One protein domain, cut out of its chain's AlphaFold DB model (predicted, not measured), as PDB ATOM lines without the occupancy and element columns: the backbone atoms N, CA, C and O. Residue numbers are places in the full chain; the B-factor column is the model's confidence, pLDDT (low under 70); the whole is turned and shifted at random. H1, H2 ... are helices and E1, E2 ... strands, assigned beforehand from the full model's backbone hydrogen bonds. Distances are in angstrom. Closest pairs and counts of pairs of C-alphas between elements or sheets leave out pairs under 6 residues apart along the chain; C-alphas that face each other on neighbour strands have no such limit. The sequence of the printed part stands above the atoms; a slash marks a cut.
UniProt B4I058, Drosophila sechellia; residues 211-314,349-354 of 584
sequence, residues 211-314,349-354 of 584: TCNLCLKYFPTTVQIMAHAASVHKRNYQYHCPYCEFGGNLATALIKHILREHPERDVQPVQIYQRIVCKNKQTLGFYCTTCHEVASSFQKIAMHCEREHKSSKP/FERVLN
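This is residues 211 to 314 and 349 to 354 of the 584 residues of a protein of Drosophila sechellia (UniProt B4I058). The model has two unequal lobes set along its longest axis: in the larger one, helices H2 and H3 pack on a short two-stranded ribbon of E2 and E3, and at the far end a smaller one holds helix H1 near the short strand E1, with residues 211 to 212 paired to E1. Three stretches without named elements, residues 234 to 250, 262 to 272 and 276 to 282, run between the two lobes. The printed part has 110 residues, with three named helices and three named strands in the order H1, H2, E1, E2, H3, E3; the class is mixed, helices and strands, with under half of the residues in named elements, and the ribbon E2 - E3 is antiparallel. The whole is only just compact, close to loose, with a radius of gyration of the C-alphas of 15.3 A, and it is only just flat, spanning 47 by 30 by 17 A.

Begin at C-alpha 283 at (-8.429, -22.373, 36.463); from there E2, residues 283 to 288, runs 14.7 A. Its partner E3, residues 349 to 353, runs 12.8 A and ends at C-alpha 353 at (-8.831, -25.132, 32.739). H2 is residues 251 to 261, 15.4 A long, and H3 is residues 298 to 309, 15.3 A long. Go back to C-alpha 222 at (-25.124, -25.169, 47.308) to find H1, residues 222 to 233, 15.5 A long. E1 is residues 273 to 275.

Look first at E2 and E3, antiparallel neighbours at 158 degrees between their directions; N 284 and O 352 are 2.8 A apart and N 350 and O 287 2.9 A, within hydrogen-bond range. H2 comes nearest to E2 at the C-alphas of Ala 251 and Leu 284, 5.7 A. H3 comes nearest to E2 at the C-alphas of Phe 286 and Ile 301, 6.6 A. Between E2 and H3, residues 294 to 295 pair antiparallel with residues 286 to 287 of E2. Farther out, the closest C-alphas of H1 and E1 are those of Ile 225 and Tyr 273, 7.3 A. Residues 211 to 212 pair antiparallel with residues 273 to 274 of E1, which pairs with no named strand. H1 touches no helix, and H2 and H3 are apart. In H1, H2 and H3 every O i to N i+4 pair is within hydrogen-bond range.

The two C-alphas farthest apart, those of Ser 231 and Lys 310, stand 48.4 A from each other. Residues 315 to 348 are not printed, and C-alphas 314 and 349 are 6.1 A apart across the cut. The links H1 to H2 and H2 to E1 are long. Look for low confidence at residues 277 to 282, where pLDDT is under 70; the mean of the printed part is 85.8.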
ATOM      1  N   THR A 211     -25.006 -22.892  39.053       84.81
ATOM      2  CA  THR A 211     -25.431 -23.507  37.791       84.81
ATOM      3  C   THR A 211     -24.844 -24.906  37.650       84.81
ATOM      4  O   THR A 211     -23.690 -25.157  38.022       84.81
ATOM      5  N   CYS A 212     -25.659 -25.843  37.168       85.31
ATOM      6  CA  CYS A 212     -25.230 -27.199  36.865       85.31
ATOM      7  C   CYS A 212     -24.605 -27.225  35.471       85.31
ATOM      8  O   CYS A 212     -25.275 -26.948  34.488       85.31
ATOM      9  N   ASN A 213     -23.346 -27.626  35.351       81.81
ATOM     10  CA  ASN A 213     -22.646 -27.671  34.065       81.81
ATOM     11  C   ASN A 213     -23.083 -28.847  33.174       81.81
ATOM     12  O   ASN A 213     -22.711 -28.879  32.007       81.81
ATOM     13  N   LEU A 214     -23.850 -29.809  33.707       81.25
ATOM     14  CA  LEU A 214     -24.355 -30.965  32.954       81.25
ATOM     15  C   LEU A 214     -25.703 -30.699  32.273       81.25
ATOM     16  O   LEU A 214     -25.979 -31.276  31.226       81.25
ATOM     17  N   CYS A 215     -26.557 -29.861  32.867       79.19
ATOM     18  CA  CYS A 215     -27.894 -29.563  32.334       79.19
ATOM     19  C   CYS A 215     -28.228 -28.066  32.259       79.19
ATOM     20  O   CYS A 215     -29.323 -27.706  31.840       79.19
ATOM     21  N   LEU A 216     -27.303 -27.200  32.679       77.38
ATOM     22  CA  LEU A 216     -27.407 -25.737  32.691       77.38
ATOM     23  C   LEU A 216     -28.548 -25.170  33.554       77.38
ATOM     24  O   LEU A 216     -28.850 -23.982  33.464       77.38
ATOM     25  N   LYS A 217     -29.150 -25.980  34.439       78.50
ATOM     26  CA  LYS A 217     -30.141 -25.506  35.417       78.50
ATOM     27  C   LYS A 217     -29.495 -24.651  36.507       78.50
ATOM     28  O   LYS A 217     -28.369 -24.917  36.936       78.50
ATOM     29  N   TYR A 218     -30.245 -23.655  36.969       84.56
ATOM     30  CA  TYR A 218     -29.830 -22.703  37.993       84.56
ATOM     31  C   TYR A 218     -30.434 -23.043  39.354       84.56
ATOM     32  O   TYR A 218     -31.556 -23.537  39.436       84.56
ATOM     33  N   PHE A 219     -29.676 -22.776  40.415       84.44
ATOM     34  CA  PHE A 219     -30.072 -23.045  41.791       84.44
ATOM     35  C   PHE A 219     -29.623 -21.903  42.715       84.44
ATOM     36  O   PHE A 219     -28.527 -21.363  42.540       84.44
ATOM     37  N   PRO A 220     -30.418 -21.555  43.737       83.25
ATOM     38  CA  PRO A 220     -30.101 -20.477  44.667       83.25
ATOM     39  C   PRO A 220     -29.032 -20.865  45.693       83.25
ATOM     40  O   PRO A 220     -28.344 -19.996  46.210       83.25
ATOM     41  N   THR A 221     -28.867 -22.156  46.008       85.62
ATOM     42  CA  THR A 221     -27.979 -22.604  47.095       85.62
ATOM     43  C   THR A 221     -27.144 -23.827  46.721       85.62
ATOM     44  O   THR A 221     -27.523 -24.636  45.871       85.62
ATOM     45  N   THR A 222     -26.016 -23.999  47.420       86.88
ATOM     46  CA  THR A 222     -25.124 -25.169  47.308       86.88
ATOM     47  C   THR A 222     -25.843 -26.488  47.573       86.88
ATOM     48  O   THR A 222     -25.614 -27.472  46.875       86.88
ATOM     49  N   VAL A 223     -26.711 -26.519  48.584       90.06
ATOM     50  CA  VAL A 223     -27.423 -27.729  49.009       90.06
ATOM     51  C   VAL A 223     -28.376 -28.193  47.913       90.06
ATOM     52  O   VAL A 223     -28.404 -29.378  47.584       90.06
ATOM     53  N   GLN A 224     -29.106 -27.260  47.298       88.06
ATOM     54  CA  GLN A 224     -30.057 -27.585  46.237       88.06
ATOM     55  C   GLN A 224     -29.359 -28.100  44.979       88.06
ATOM     56  O   GLN A 224     -29.798 -29.098  44.411       88.06
ATOM     57  N   ILE A 225     -28.239 -27.492  44.569       89.56
ATOM     58  CA  ILE A 225     -27.511 -27.988  43.397       89.56
ATOM     59  C   ILE A 225     -26.825 -29.335  43.654       89.56
ATOM     60  O   ILE A 225     -26.787 -30.175  42.758       89.56
ATOM     61  N   MET A 226     -26.330 -29.580  44.872       89.12
ATOM     62  CA  MET A 226     -25.793 -30.891  45.247       89.12
ATOM     63  C   MET A 226     -26.889 -31.959  45.248       89.12
ATOM     64  O   MET A 226     -26.687 -33.037  44.693       89.12
ATOM     65  N   ALA A 227     -28.069 -31.653  45.796       89.50
ATOM     66  CA  ALA A 227     -29.220 -32.553  45.758       89.50
ATOM     67  C   ALA A 227     -29.694 -32.822  44.320       89.50
ATOM     68  O   ALA A 227     -30.017 -33.957  43.970       89.50
ATOM     69  N   HIS A 228     -29.686 -31.802  43.460       89.31
ATOM     70  CA  HIS A 228     -29.965 -31.947  42.035       89.31
ATOM     71  C   HIS A 228     -28.934 -32.844  41.331       89.31
ATOM     72  O   HIS A 228     -29.317 -33.786  40.638       89.31
ATOM     73  N   ALA A 229     -27.635 -32.606  41.533       89.81
ATOM     74  CA  ALA A 229     -26.575 -33.429  40.950       89.81
ATOM     75  C   ALA A 229     -26.677 -34.897  41.408       89.81
ATOM     76  O   ALA A 229     -26.528 -35.814  40.595       89.81
ATOM     77  N   ALA A 230     -27.018 -35.120  42.678       90.00
ATOM     78  CA  ALA A 230     -27.225 -36.445  43.249       90.00
ATOM     79  C   ALA A 230     -28.451 -37.161  42.660       90.00
ATOM     80  O   ALA A 230     -28.362 -38.315  42.251       90.00
ATOM     81  N   SER A 231     -29.597 -36.484  42.591       91.25
ATOM     82  CA  SER A 231     -30.868 -37.093  42.170       91.25
ATOM     83  C   SER A 231     -30.987 -37.259  40.654       91.25
ATOM     84  O   SER A 231     -31.430 -38.304  40.184       91.25
ATOM     85  N   VAL A 232     -30.570 -36.252  39.883       88.56
ATOM     86  CA  VAL A 232     -30.733 -36.220  38.423       88.56
ATOM     87  C   VAL A 232     -29.547 -36.865  37.716       88.56
ATOM     88  O   VAL A 232     -29.729 -37.645  36.784       88.56
ATOM     89  N   HIS A 233     -28.327 -36.569  38.166       85.12
ATOM     90  CA  HIS A 233     -27.105 -37.024  37.500       85.12
ATOM     91  C   HIS A 233     -26.419 -38.193  38.214       85.12
ATOM     92  O   HIS A 233     -25.455 -38.737  37.675       85.12
ATOM     93  N   LYS A 234     -26.905 -38.604  39.395       87.62
ATOM     94  CA  LYS A 234     -26.281 -39.639  40.238       87.62
ATOM     95  C   LYS A 234     -24.827 -39.302  40.596       87.62
ATOM     96  O   LYS A 234     -23.980 -40.189  40.690       87.62
ATOM     97  N   ARG A 235     -24.521 -38.008  40.768       86.31
ATOM     98  CA  ARG A 235     -23.186 -37.506  41.126       86.31
ATOM     99  C   ARG A 235     -23.241 -36.719  42.436       86.31
ATOM    100  O   ARG A 235     -23.877 -35.674  42.502       86.31
ATOM    101  N   ASN A 236     -22.504 -37.185  43.445       87.50
ATOM    102  CA  ASN A 236     -22.478 -36.594  44.794       87.50
ATOM    103  C   ASN A 236     -21.189 -35.798  45.072       87.50
ATOM    104  O   ASN A 236     -20.753 -35.682  46.216       87.50
ATOM    105  N   TYR A 237     -20.532 -35.307  44.026       87.94
ATOM    106  CA  TYR A 237     -19.242 -34.626  44.106       87.94
ATOM    107  C   TYR A 237     -19.192 -33.429  43.157       87.94
ATOM    108  O   TYR A 237     -19.935 -33.378  42.179       87.94
ATOM    109  N   GLN A 238     -18.307 -32.470  43.435       88.69
ATOM    110  CA  GLN A 238     -18.147 -31.279  42.593       88.69
ATOM    111  C   GLN A 238     -17.402 -31.565  41.286       88.69
ATOM    112  O   GLN A 238     -17.714 -30.959  40.260       88.69
ATOM    113  N   TYR A 239     -16.419 -32.466  41.314       91.00
ATOM    114  CA  TYR A 239     -15.574 -32.774  40.167       91.00
ATOM    115  C   TYR A 239     -15.553 -34.270  39.861       91.00
ATOM    116  O   TYR A 239     -15.477 -35.096  40.772       91.00
ATOM    117  N   HIS A 240     -15.560 -34.613  38.576       90.75
ATOM    118  CA  HIS A 240     -15.591 -35.984  38.074       90.75
ATOM    119  C   HIS A 240     -14.438 -36.280  37.113       90.75
ATOM    120  O   HIS A 240     -14.116 -35.451  36.257       90.75
ATOM    121  N   CYS A 241     -13.840 -37.469  37.224       90.94
ATOM    122  CA  CYS A 241     -12.907 -37.964  36.220       90.94
ATOM    123  C   CYS A 241     -13.683 -38.346  34.950       90.94
ATOM    124  O   CYS A 241     -14.610 -39.142  35.039       90.94
ATOM    125  N   PRO A 242     -13.320 -37.856  33.754       87.31
ATOM    126  CA  PRO A 242     -13.998 -38.260  32.522       87.31
ATOM    127  C   PRO A 242     -13.658 -39.692  32.070       87.31
ATOM    128  O   PRO A 242     -14.266 -40.188  31.122       87.31
ATOM    129  N   TYR A 243     -12.676 -40.349  32.698       87.25
ATOM    130  CA  TYR A 243     -12.147 -41.647  32.265       87.25
ATOM    131  C   TYR A 243     -12.532 -42.815  33.181       87.25
ATOM    132  O   TYR A 243     -12.356 -43.969  32.793       87.25
ATOM    133  N   CYS A 244     -13.049 -42.543  34.380       89.69
ATOM    134  CA  CYS A 244     -13.462 -43.565  35.340       89.69
ATOM    135  C   CYS A 244     -14.540 -43.028  36.295       89.69
ATOM    136  O   CYS A 244     -14.910 -41.860  36.245       89.69
ATOM    137  N   GLU A 245     -15.047 -43.866  37.201       88.25
ATOM    138  CA  GLU A 245     -16.134 -43.486  38.118       88.25
ATOM    139  C   GLU A 245     -15.699 -42.576  39.282       88.25
ATOM    140  O   GLU A 245     -16.544 -42.076  40.031       88.25
ATOM    141  N   PHE A 246     -14.395 -42.321  39.419       90.19
ATOM    142  CA  PHE A 246     -13.836 -41.514  40.495       90.19
ATOM    143  C   PHE A 246     -14.344 -40.063  40.452       90.19
ATOM    144  O   PHE A 246     -14.458 -39.423  39.400       90.19
ATOM    145  N   GLY A 247     -14.635 -39.518  41.630       90.06
ATOM    146  CA  GLY A 247     -15.080 -38.143  41.803       90.06
ATOM    147  C   GLY A 247     -14.672 -37.597  43.162       90.06
ATOM    148  O   GLY A 247     -14.402 -38.346  44.100       90.06
ATOM    149  N   GLY A 248     -14.598 -36.275  43.267       89.44
ATOM    150  CA  GLY A 248     -14.165 -35.605  44.484       89.44
ATOM    151  C   GLY A 248     -14.596 -34.148  44.551       89.44
ATOM    152  O   GLY A 248     -15.046 -33.555  43.573       89.44
ATOM    153  N   ASN A 249     -14.438 -33.550  45.730       88.56
ATOM    154  CA  ASN A 249     -14.828 -32.157  45.983       88.56
ATOM    155  C   ASN A 249     -13.675 -31.160  45.811       88.56
ATOM    156  O   ASN A 249     -13.877 -29.954  45.914       88.56
ATOM    157  N   LEU A 250     -12.463 -31.646  45.529       89.31
ATOM    158  CA  LEU A 250     -11.278 -30.820  45.341       89.31
ATOM    159  C   LEU A 250     -10.681 -31.052  43.951       89.31
ATOM    160  O   LEU A 250     -10.297 -32.171  43.617       89.31
ATOM    161  N   ALA A 251     -10.545 -29.979  43.171       89.38
ATOM    162  CA  ALA A 251      -9.994 -30.038  41.819       89.38
ATOM    163  C   ALA A 251      -8.573 -30.629  41.782       89.38
ATOM    164  O   ALA A 251      -8.284 -31.487  40.953       89.38
ATOM    165  N   THR A 252      -7.697 -30.242  42.717       91.62
ATOM    166  CA  THR A 252      -6.311 -30.743  42.763       91.62
ATOM    167  C   THR A 252      -6.226 -32.242  43.035       91.62
ATOM    168  O   THR A 252      -5.344 -32.900  42.492       91.62
ATOM    169  N   ALA A 253      -7.143 -32.800  43.831       92.00
ATOM    170  CA  ALA A 253      -7.198 -34.242  44.069       92.00
ATOM    171  C   ALA A 253      -7.533 -34.998  42.779       92.00
ATOM    172  O   ALA A 253      -6.943 -36.040  42.499       92.00
ATOM    173  N   LEU A 254      -8.429 -34.440  41.962       92.25
ATOM    174  CA  LEU A 254      -8.809 -35.046  40.697       92.25
ATOM    175  C   LEU A 254      -7.725 -34.897  39.622       92.25
ATOM    176  O   LEU A 254      -7.469 -35.844  38.890       92.25
ATOM    177  N   ILE A 255      -7.035 -33.755  39.576       92.06
ATOM    178  CA  ILE A 255      -5.852 -33.564  38.722       92.06
ATOM    179  C   ILE A 255      -4.777 -34.605  39.079       92.06
ATOM    180  O   ILE A 255      -4.282 -35.294  38.190       92.06
ATOM    181  N   LYS A 256      -4.472 -34.792  40.376       93.25
ATOM    182  CA  LYS A 256      -3.534 -35.833  40.843       93.25
ATOM    183  C   LYS A 256      -3.986 -37.240  40.452       93.25
ATOM    184  O   LYS A 256      -3.158 -38.051  40.054       93.25
ATOM    185  N   HIS A 257      -5.280 -37.532  40.566       93.00
ATOM    186  CA  HIS A 257      -5.842 -38.815  40.151       93.00
ATOM    187  C   HIS A 257      -5.650 -39.061  38.647       93.00
ATOM    188  O   HIS A 257      -5.126 -40.108  38.279       93.00
ATOM    189  N   ILE A 258      -5.999 -38.096  37.786       91.81
ATOM    190  CA  ILE A 258      -5.864 -38.245  36.328       91.81
ATOM    191  C   ILE A 258      -4.396 -38.449  35.940       91.81
ATOM    192  O   ILE A 258      -4.095 -39.353  35.171       91.81
ATOM    193  N   LEU A 259      -3.472 -37.684  36.525       91.06
ATOM    194  CA  LEU A 259      -2.038 -37.827  36.244       91.06
ATOM    195  C   LEU A 259      -1.476 -39.209  36.615       91.06
ATOM    196  O   LEU A 259      -0.552 -39.682  35.961       91.06
ATOM    197  N   ARG A 260      -2.014 -39.855  37.657       91.44
ATOM    198  CA  ARG A 260      -1.525 -41.153  38.151       91.44
ATOM    199  C   ARG A 260      -2.189 -42.344  37.472       91.44
ATOM    200  O   ARG A 260      -1.500 -43.263  37.050       91.44
ATOM    201  N   GLU A 261      -3.514 -42.322  37.377       91.81
ATOM    202  CA  GLU A 261      -4.308 -43.449  36.877       91.81
ATOM    203  C   GLU A 261      -4.534 -43.371  35.355       91.81
ATOM    204  O   GLU A 261      -4.894 -44.362  34.715       91.81
ATOM    205  N   HIS A 262      -4.316 -42.197  34.749       89.00
ATOM    206  CA  HIS A 262      -4.547 -41.928  33.326       89.00
ATOM    207  C   HIS A 262      -3.400 -41.112  32.673       89.00
ATOM    208  O   HIS A 262      -3.659 -40.075  32.061       89.00
ATOM    209  N   PRO A 263      -2.135 -41.578  32.733       81.25
ATOM    210  CA  PRO A 263      -0.944 -40.797  32.355       81.25
ATOM    211  C   PRO A 263      -0.861 -40.378  30.873       81.25
ATOM    212  O   PRO A 263      -0.114 -39.467  30.532       81.25
ATOM    213  N   GLU A 264      -1.613 -41.030  29.981       78.50
ATOM    214  CA  GLU A 264      -1.636 -40.735  28.536       78.50
ATOM    215  C   GLU A 264      -2.912 -40.007  28.087       78.50
ATOM    216  O   GLU A 264      -3.205 -39.916  26.892       78.50
ATOM    217  N   ARG A 265      -3.718 -39.535  29.043       82.50
ATOM    218  CA  ARG A 265      -4.984 -38.852  28.784       82.50
ATOM    219  C   ARG A 265      -4.896 -37.374  29.153       82.50
ATOM    220  O   ARG A 265      -4.148 -36.988  30.043       82.50
ATOM    221  N   ASP A 266      -5.724 -36.566  28.498       81.44
ATOM    222  CA  ASP A 266      -5.794 -35.128  28.754       81.44
ATOM    223  C   ASP A 266      -6.261 -34.866  30.196       81.44
ATOM    224  O   ASP A 266      -7.268 -35.423  30.655       81.44
ATOM    225  N   VAL A 267      -5.551 -33.995  30.914       86.88
ATOM    226  CA  VAL A 267      -5.853 -33.645  32.308       86.88
ATOM    227  C   VAL A 267      -7.016 -32.656  32.353       86.88
ATOM    228  O   VAL A 267      -6.826 -31.448  32.461       86.88
ATOM    229  N   GLN A 268      -8.241 -33.176  32.241       85.19
ATOM    230  CA  GLN A 268      -9.471 -32.379  32.160       85.19
ATOM    231  C   GLN A 268     -10.530 -32.863  33.165       85.19
ATOM    232  O   GLN A 268     -11.395 -33.673  32.831       85.19
ATOM    233  N   PRO A 269     -10.468 -32.391  34.420       87.75
ATOM    234  CA  PRO A 269     -11.521 -32.603  35.404       87.75
ATOM    235  C   PRO A 269     -12.862 -32.020  34.945       87.75
ATOM    236  O   PRO A 269     -12.935 -30.855  34.562       87.75
ATOM    237  N   VAL A 270     -13.946 -32.785  35.067       87.25
ATOM    238  CA  VAL A 270     -15.294 -32.283  34.769       87.25
ATOM    239  C   VAL A 270     -15.879 -31.655  36.022       87.25
ATOM    240  O   VAL A 270     -16.210 -32.365  36.971       87.25
ATOM    241  N   GLN A 271     -16.035 -30.333  36.044       88.25
ATOM    242  CA  GLN A 271     -16.769 -29.665  37.114       88.25
ATOM    243  C   GLN A 271     -18.277 -29.808  36.879       88.25
ATOM    244  O   GLN A 271     -18.796 -29.298  35.892       88.25
ATOM    245  N   ILE A 272     -18.991 -30.466  37.792       85.75
ATOM    246  CA  ILE A 272     -20.428 -30.765  37.662       85.75
ATOM    247  C   ILE A 272     -21.291 -29.535  37.932       85.75
ATOM    248  O   ILE A 272     -22.329 -29.349  37.301       85.75
ATOM    249  N   TYR A 273     -20.868 -28.685  38.861       85.38
ATOM    250  CA  TYR A 273     -21.564 -27.451  39.187       85.38
ATOM    251  C   TYR A 273     -20.602 -26.328  39.554       85.38
ATOM    252  O   TYR A 273     -19.534 -26.557  40.131       85.38
ATOM    253  N   GLN A 274     -20.993 -25.094  39.249       84.31
ATOM    254  CA  GLN A 274     -20.197 -23.900  39.517       84.31
ATOM    255  C   GLN A 274     -21.042 -22.772  40.109       84.31
ATOM    256  O   GLN A 274     -22.253 -22.709  39.906       84.31
ATOM    257  N   ARG A 275     -20.382 -21.881  40.854       80.94
ATOM    258  CA  ARG A 275     -20.998 -20.678  41.420       80.94
ATOM    259  C   ARG A 275     -20.904 -19.539  40.405       80.94
ATOM    260  O   ARG A 275     -19.817 -19.267  39.906       80.94
ATOM    261  N   ILE A 276     -22.018 -18.868  40.140       74.25
ATOM    262  CA  ILE A 276     -22.176 -17.824  39.115       74.25
ATOM    263  C   ILE A 276     -21.510 -16.509  39.549       74.25
ATOM    264  O   ILE A 276     -20.953 -15.787  38.730       74.25
ATOM    265  N   VAL A 277     -21.539 -16.203  40.850       59.06
ATOM    266  CA  VAL A 277     -21.105 -14.905  41.408       59.06
ATOM    267  C   VAL A 277     -19.579 -14.791  41.547       59.06
ATOM    268  O   VAL A 277     -19.033 -13.693  41.652       59.06
ATOM    269  N   CYS A 278     -18.847 -15.906  41.532       52.84
ATOM    270  CA  CYS A 278     -17.391 -15.850  41.557       52.84
ATOM    271  C   CYS A 278     -16.882 -15.487  40.161       52.84
ATOM    272  O   CYS A 278     -17.030 -16.296  39.249       52.84
ATOM    273  N   LYS A 279     -16.244 -14.312  40.012       47.53
ATOM    274  CA  LYS A 279     -15.461 -13.960  38.815       47.53
ATOM    275  C   LYS A 279     -14.642 -15.187  38.397       47.53
ATOM    276  O   LYS A 279     -13.792 -15.649  39.157       47.53
ATOM    277  N   ASN A 280     -15.016 -15.750  37.248       49.72
ATOM    278  CA  ASN A 280     -14.415 -16.861  36.520       49.72
ATOM    279  C   ASN A 280     -13.114 -17.424  37.127       49.72
ATOM    280  O   ASN A 280     -12.016 -17.101  36.677       49.72
ATOM    281  N   LYS A 281     -13.213 -18.368  38.076       57.59
ATOM    282  CA  LYS A 281     -12.102 -19.301  38.332       57.59
ATOM    283  C   LYS A 281     -12.094 -20.340  37.214       57.59
ATOM    284  O   LYS A 281     -12.411 -21.502  37.428       57.59
ATOM    285  N   GLN A 282     -11.753 -19.898  36.002       69.56
ATOM    286  CA  GLN A 282     -11.538 -20.784  34.855       69.56
ATOM    287  C   GLN A 282     -10.393 -21.765  35.109       69.56
ATOM    288  O   GLN A 282     -10.289 -22.758  34.406       69.56
ATOM    289  N   THR A 283      -9.543 -21.506  36.098       84.25
ATOM    290  CA  THR A 283      -8.429 -22.373  36.463       84.25
ATOM    291  C   THR A 283      -8.811 -23.277  37.627       84.25
ATOM    292  O   THR A 283      -9.070 -22.804  38.734       84.25
ATOM    293  N   LEU A 284      -8.794 -24.585  37.382       85.50
ATOM    294  CA  LEU A 284      -9.021 -25.625  38.387       85.50
ATOM    295  C   LEU A 284      -7.760 -25.937  39.200       85.50
ATOM    296  O   LEU A 284      -7.841 -26.345  40.359       85.50
ATOM    297  N   GLY A 285      -6.588 -25.729  38.606       90.31
ATOM    298  CA  GLY A 285      -5.301 -25.927  39.255       90.31
ATOM    299  C   GLY A 285      -4.155 -25.896  38.258       90.31
ATOM    300  O   GLY A 285      -4.335 -25.566  37.087       90.31
ATOM    301  N   PHE A 286      -2.976 -26.252  38.746       92.06
ATOM    302  CA  PHE A 286      -1.749 -26.346  37.971       92.06
ATOM    303  C   PHE A 286      -1.060 -27.664  38.281       92.06
ATOM    304  O   PHE A 286      -1.146 -28.142  39.415       92.06
ATOM    305  N   TYR A 287      -0.345 -28.220  37.312       92.38
ATOM    306  CA  TYR A 287       0.516 -29.370  37.553       92.38
ATOM    307  C   TYR A 287       1.866 -29.213  36.863       92.38
ATOM    308  O   TYR A 287       1.956 -28.616  35.794       92.38
ATOM    309  N   CYS A 288       2.919 -29.738  37.481       91.12
ATOM    310  CA  CYS A 288       4.249 -29.755  36.895       91.12
ATOM    311  C   CYS A 288       4.334 -30.826  35.800       91.12
ATOM    312  O   CYS A 288       3.918 -31.967  36.000       91.12
ATOM    313  N   THR A 289       4.907 -30.484  34.652       87.94
ATOM    314  CA  THR A 289       5.093 -31.419  33.530       87.94
ATOM    315  C   THR A 289       6.242 -32.403  33.771       87.94
ATOM    316  O   THR A 289       6.248 -33.489  33.191       87.94
ATOM    317  N   THR A 290       7.189 -32.045  34.646       85.44
ATOM    318  CA  THR A 290       8.386 -32.837  34.966       85.44
ATOM    319  C   THR A 290       8.130 -33.863  36.068       85.44
ATOM    320  O   THR A 290       8.464 -35.032  35.902       85.44
ATOM    321  N   CYS A 291       7.553 -33.442  37.197       88.56
ATOM    322  CA  CYS A 291       7.362 -34.307  38.370       88.56
ATOM    323  C   CYS A 291       5.891 -34.594  38.709       88.56
ATOM    324  O   CYS A 291       5.619 -35.325  39.658       88.56
ATOM    325  N   HIS A 292       4.940 -34.023  37.960       90.44
ATOM    326  CA  HIS A 292       3.499 -34.202  38.168       90.44
ATOM    327  C   HIS A 292       2.972 -33.767  39.547       90.44
ATOM    328  O   HIS A 292       1.855 -34.125  39.925       90.44
ATOM    329  N   GLU A 293       3.719 -32.932  40.281       92.00
ATOM    330  CA  GLU A 293       3.176 -32.256  41.458       92.00
ATOM    331  C   GLU A 293       2.070 -31.279  41.076       92.00
ATOM    332  O   GLU A 293       2.126 -30.614  40.043       92.00
ATOM    333  N   VAL A 294       1.055 -31.185  41.934       93.44
ATOM    334  CA  VAL A 294      -0.167 -30.423  41.654       93.44
ATOM    335  C   VAL A 294      -0.358 -29.343  42.699       93.44
ATOM    336  O   VAL A 294      -0.301 -29.606  43.903       93.44
ATOM    337  N   ALA A 295      -0.688 -28.144  42.235       92.62
ATOM    338  CA  ALA A 295      -0.985 -26.999  43.072       92.62
ATOM    339  C   ALA A 295      -2.335 -26.369  42.714       92.62
ATOM    340  O   ALA A 295      -2.805 -26.429  41.582       92.62
ATOM    341  N   SER A 296      -2.960 -25.715  43.693       88.50
ATOM    342  CA  SER A 296      -4.222 -24.995  43.495       88.50
ATOM    343  C   SER A 296      -4.045 -23.551  43.014       88.50
ATOM    344  O   SER A 296      -5.031 -22.900  42.682       88.50
ATOM    345  N   SER A 297      -2.820 -23.021  43.005       88.44
ATOM    346  CA  SER A 297      -2.529 -21.647  42.591       88.44
ATOM    347  C   SER A 297      -1.203 -21.550  41.843       88.44
ATOM    348  O   SER A 297      -0.299 -22.362  42.055       88.44
ATOM    349  N   PHE A 298      -1.088 -20.513  41.012       88.25
ATOM    350  CA  PHE A 298       0.111 -20.221  40.229       88.25
ATOM    351  C   PHE A 298       1.348 -20.038  41.122       88.25
ATOM    352  O   PHE A 298       2.384 -20.647  40.897       88.25
ATOM    353  N   GLN A 299       1.220 -19.264  42.203       90.38
ATOM    354  CA  GLN A 299       2.324 -18.997  43.134       90.38
ATOM    355  C   GLN A 299       2.885 -20.282  43.762       90.38
ATOM    356  O   GLN A 299       4.096 -20.424  43.912       90.38
ATOM    357  N   LYS A 300       2.012 -21.238  44.108       90.94
ATOM    358  CA  LYS A 300       2.430 -22.504  44.719       90.94
ATOM    359  C   LYS A 300       3.180 -23.396  43.733       90.94
ATOM    360  O   LYS A 300       4.166 -24.009  44.134       90.94
ATOM    361  N   ILE A 301       2.739 -23.467  42.471       91.94
ATOM    362  CA  ILE A 301       3.456 -24.259  41.462       91.94
ATOM    363  C   ILE A 301       4.769 -23.588  41.053       91.94
ATOM    364  O   ILE A 301       5.780 -24.269  40.957       91.94
ATOM    365  N   ALA A 302       4.790 -22.258  40.929       90.00
ATOM    366  CA  ALA A 302       6.000 -21.503  40.615       90.00
ATOM    367  C   ALA A 302       7.078 -21.686  41.695       90.00
ATOM    368  O   ALA A 302       8.230 -21.950  41.370       90.00
ATOM    369  N   MET A 303       6.699 -21.637  42.978       90.75
ATOM    370  CA  MET A 303       7.611 -21.901  44.099       90.75
ATOM    371  C   MET A 303       8.121 -23.350  44.114       90.75
ATOM    372  O   MET A 303       9.273 -23.607  44.457       90.75
ATOM    373  N   HIS A 304       7.270 -24.311  43.746       91.31
ATOM    374  CA  HIS A 304       7.691 -25.699  43.580       91.31
ATOM    375  C   HIS A 304       8.734 -25.831  42.456       91.31
ATOM    376  O   HIS A 304       9.789 -26.419  42.681       91.31
ATOM    377  N   CYS A 305       8.484 -25.235  41.287       89.44
ATOM    378  CA  CYS A 305       9.428 -25.253  40.170       89.44
ATOM    379  C   CYS A 305      10.732 -24.515  40.506       89.44
ATOM    380  O   CYS A 305      11.806 -24.965  40.122       89.44
ATOM    381  N   GLU A 306      10.680 -23.442  41.290       89.50
ATOM    382  CA  GLU A 306      11.881 -22.738  41.740       89.50
ATOM    383  C   GLU A 306      12.768 -23.627  42.620       89.50
ATOM    384  O   GLU A 306      13.978 -23.701  42.408       89.50
ATOM    385  N   ARG A 307      12.166 -24.359  43.565       89.50
ATOM    386  CA  ARG A 307      12.901 -25.219  44.500       89.50
ATOM    387  C   ARG A 307      13.412 -26.509  43.858       89.50
ATOM    388  O   ARG A 307      14.559 -26.881  44.079       89.50
ATOM    389  N   GLU A 308      12.573 -27.181  43.072       87.19
ATOM    390  CA  GLU A 308      12.875 -28.511  42.523       87.19
ATOM    391  C   GLU A 308      13.481 -28.451  41.107       87.19
ATOM    392  O   GLU A 308      14.178 -29.374  40.684       87.19
ATOM    393  N   HIS A 309      13.228 -27.373  40.353       83.69
ATOM    394  CA  HIS A 309      13.619 -27.226  38.940       83.69
ATOM    395  C   HIS A 309      14.429 -25.950  38.646       83.69
ATOM    396  O   HIS A 309      14.805 -25.724  37.498       83.69
ATOM    397  N   LYS A 310      14.763 -25.148  39.671       82.81
ATOM    398  CA  LYS A 310      15.650 -23.968  39.590       82.81
ATOM    399  C   LYS A 310      15.164 -22.853  38.652       82.81
ATOM    400  O   LYS A 310      15.952 -21.997  38.263       82.81
ATOM    401  N   SER A 311      13.876 -22.842  38.310       80.88
ATOM    402  CA  SER A 311      13.220 -21.761  37.566       80.88
ATOM    403  C   SER A 311      11.797 -21.592  38.088       80.88
ATOM    404  O   SER A 311      11.079 -22.570  38.268       80.88
ATOM    405  N   SER A 312      11.393 -20.348  38.352       83.50
ATOM    406  CA  SER A 312      10.032 -19.986  38.777       83.50
ATOM    407  C   SER A 312       9.121 -19.614  37.602       83.50
ATOM    408  O   SER A 312       7.950 -19.276  37.793       83.50
ATOM    409  N   LYS A 313       9.662 -19.608  36.379       87.19
ATOM    410  CA  LYS A 313       8.998 -19.098  35.178       87.19
ATOM    411  C   LYS A 313       8.320 -20.232  34.402       87.19
ATOM    412  O   LYS A 313       8.900 -21.298  34.288       87.19
ATOM    413  N   PRO A 314       7.132 -20.010  33.810       85.38
ATOM    414  CA  PRO A 314       6.350 -21.075  33.172       85.38
ATOM    415  C   PRO A 314       7.077 -21.770  32.020       85.38
ATOM    416  O   PRO A 314       6.810 -22.942  31.761       85.38
ATOM    417  N   PHE A 349       5.105 -26.094  33.901       90.19
ATOM    418  CA  PHE A 349       3.822 -26.419  34.501       90.19
ATOM    419  C   PHE A 349       2.673 -26.011  33.590       90.19
ATOM    420  O   PHE A 349       2.720 -24.982  32.919       90.19
ATOM    421  N   GLU A 350       1.617 -26.812  33.606       88.19
ATOM    422  CA  GLU A 350       0.422 -26.589  32.810       88.19
ATOM    423  C   GLU A 350      -0.743 -26.132  33.686       88.19
ATOM    424  O   GLU A 350      -0.927 -26.571  34.828       88.19
ATOM    425  N   ARG A 351      -1.541 -25.221  33.128       89.75
ATOM    426  CA  ARG A 351      -2.769 -24.704  33.730       89.75
ATOM    427  C   ARG A 351      -3.932 -25.608  33.337       89.75
ATOM    428  O   ARG A 351      -4.251 -25.726  32.160       89.75
ATOM    429  N   VAL A 352      -4.610 -26.183  34.325       88.50
ATOM    430  CA  VAL A 352      -5.818 -26.986  34.104       88.50
ATOM    431  C   VAL A 352      -7.023 -26.066  34.100       88.50
ATOM    432  O   VAL A 352      -7.362 -25.455  35.117       88.50
ATOM    433  N   LEU A 353      -7.662 -25.968  32.942       83.06
ATOM    434  CA  LEU A 353      -8.831 -25.132  32.739       83.06
ATOM    435  C   LEU A 353     -10.122 -25.904  33.038       83.06
ATOM    436  O   LEU A 353     -10.200 -27.117  32.857       83.06
ATOM    437  N   ASN A 354     -11.144 -25.186  33.490       79.00
ATOM    438  CA  ASN A 354     -12.497 -25.688  33.670       79.00
ATOM    439  C   ASN A 354     -13.192 -25.754  32.306       79.00
ATOM    440  O   ASN A 354     -13.924 -24.842  31.924       79.00
TER     441      ASN A 354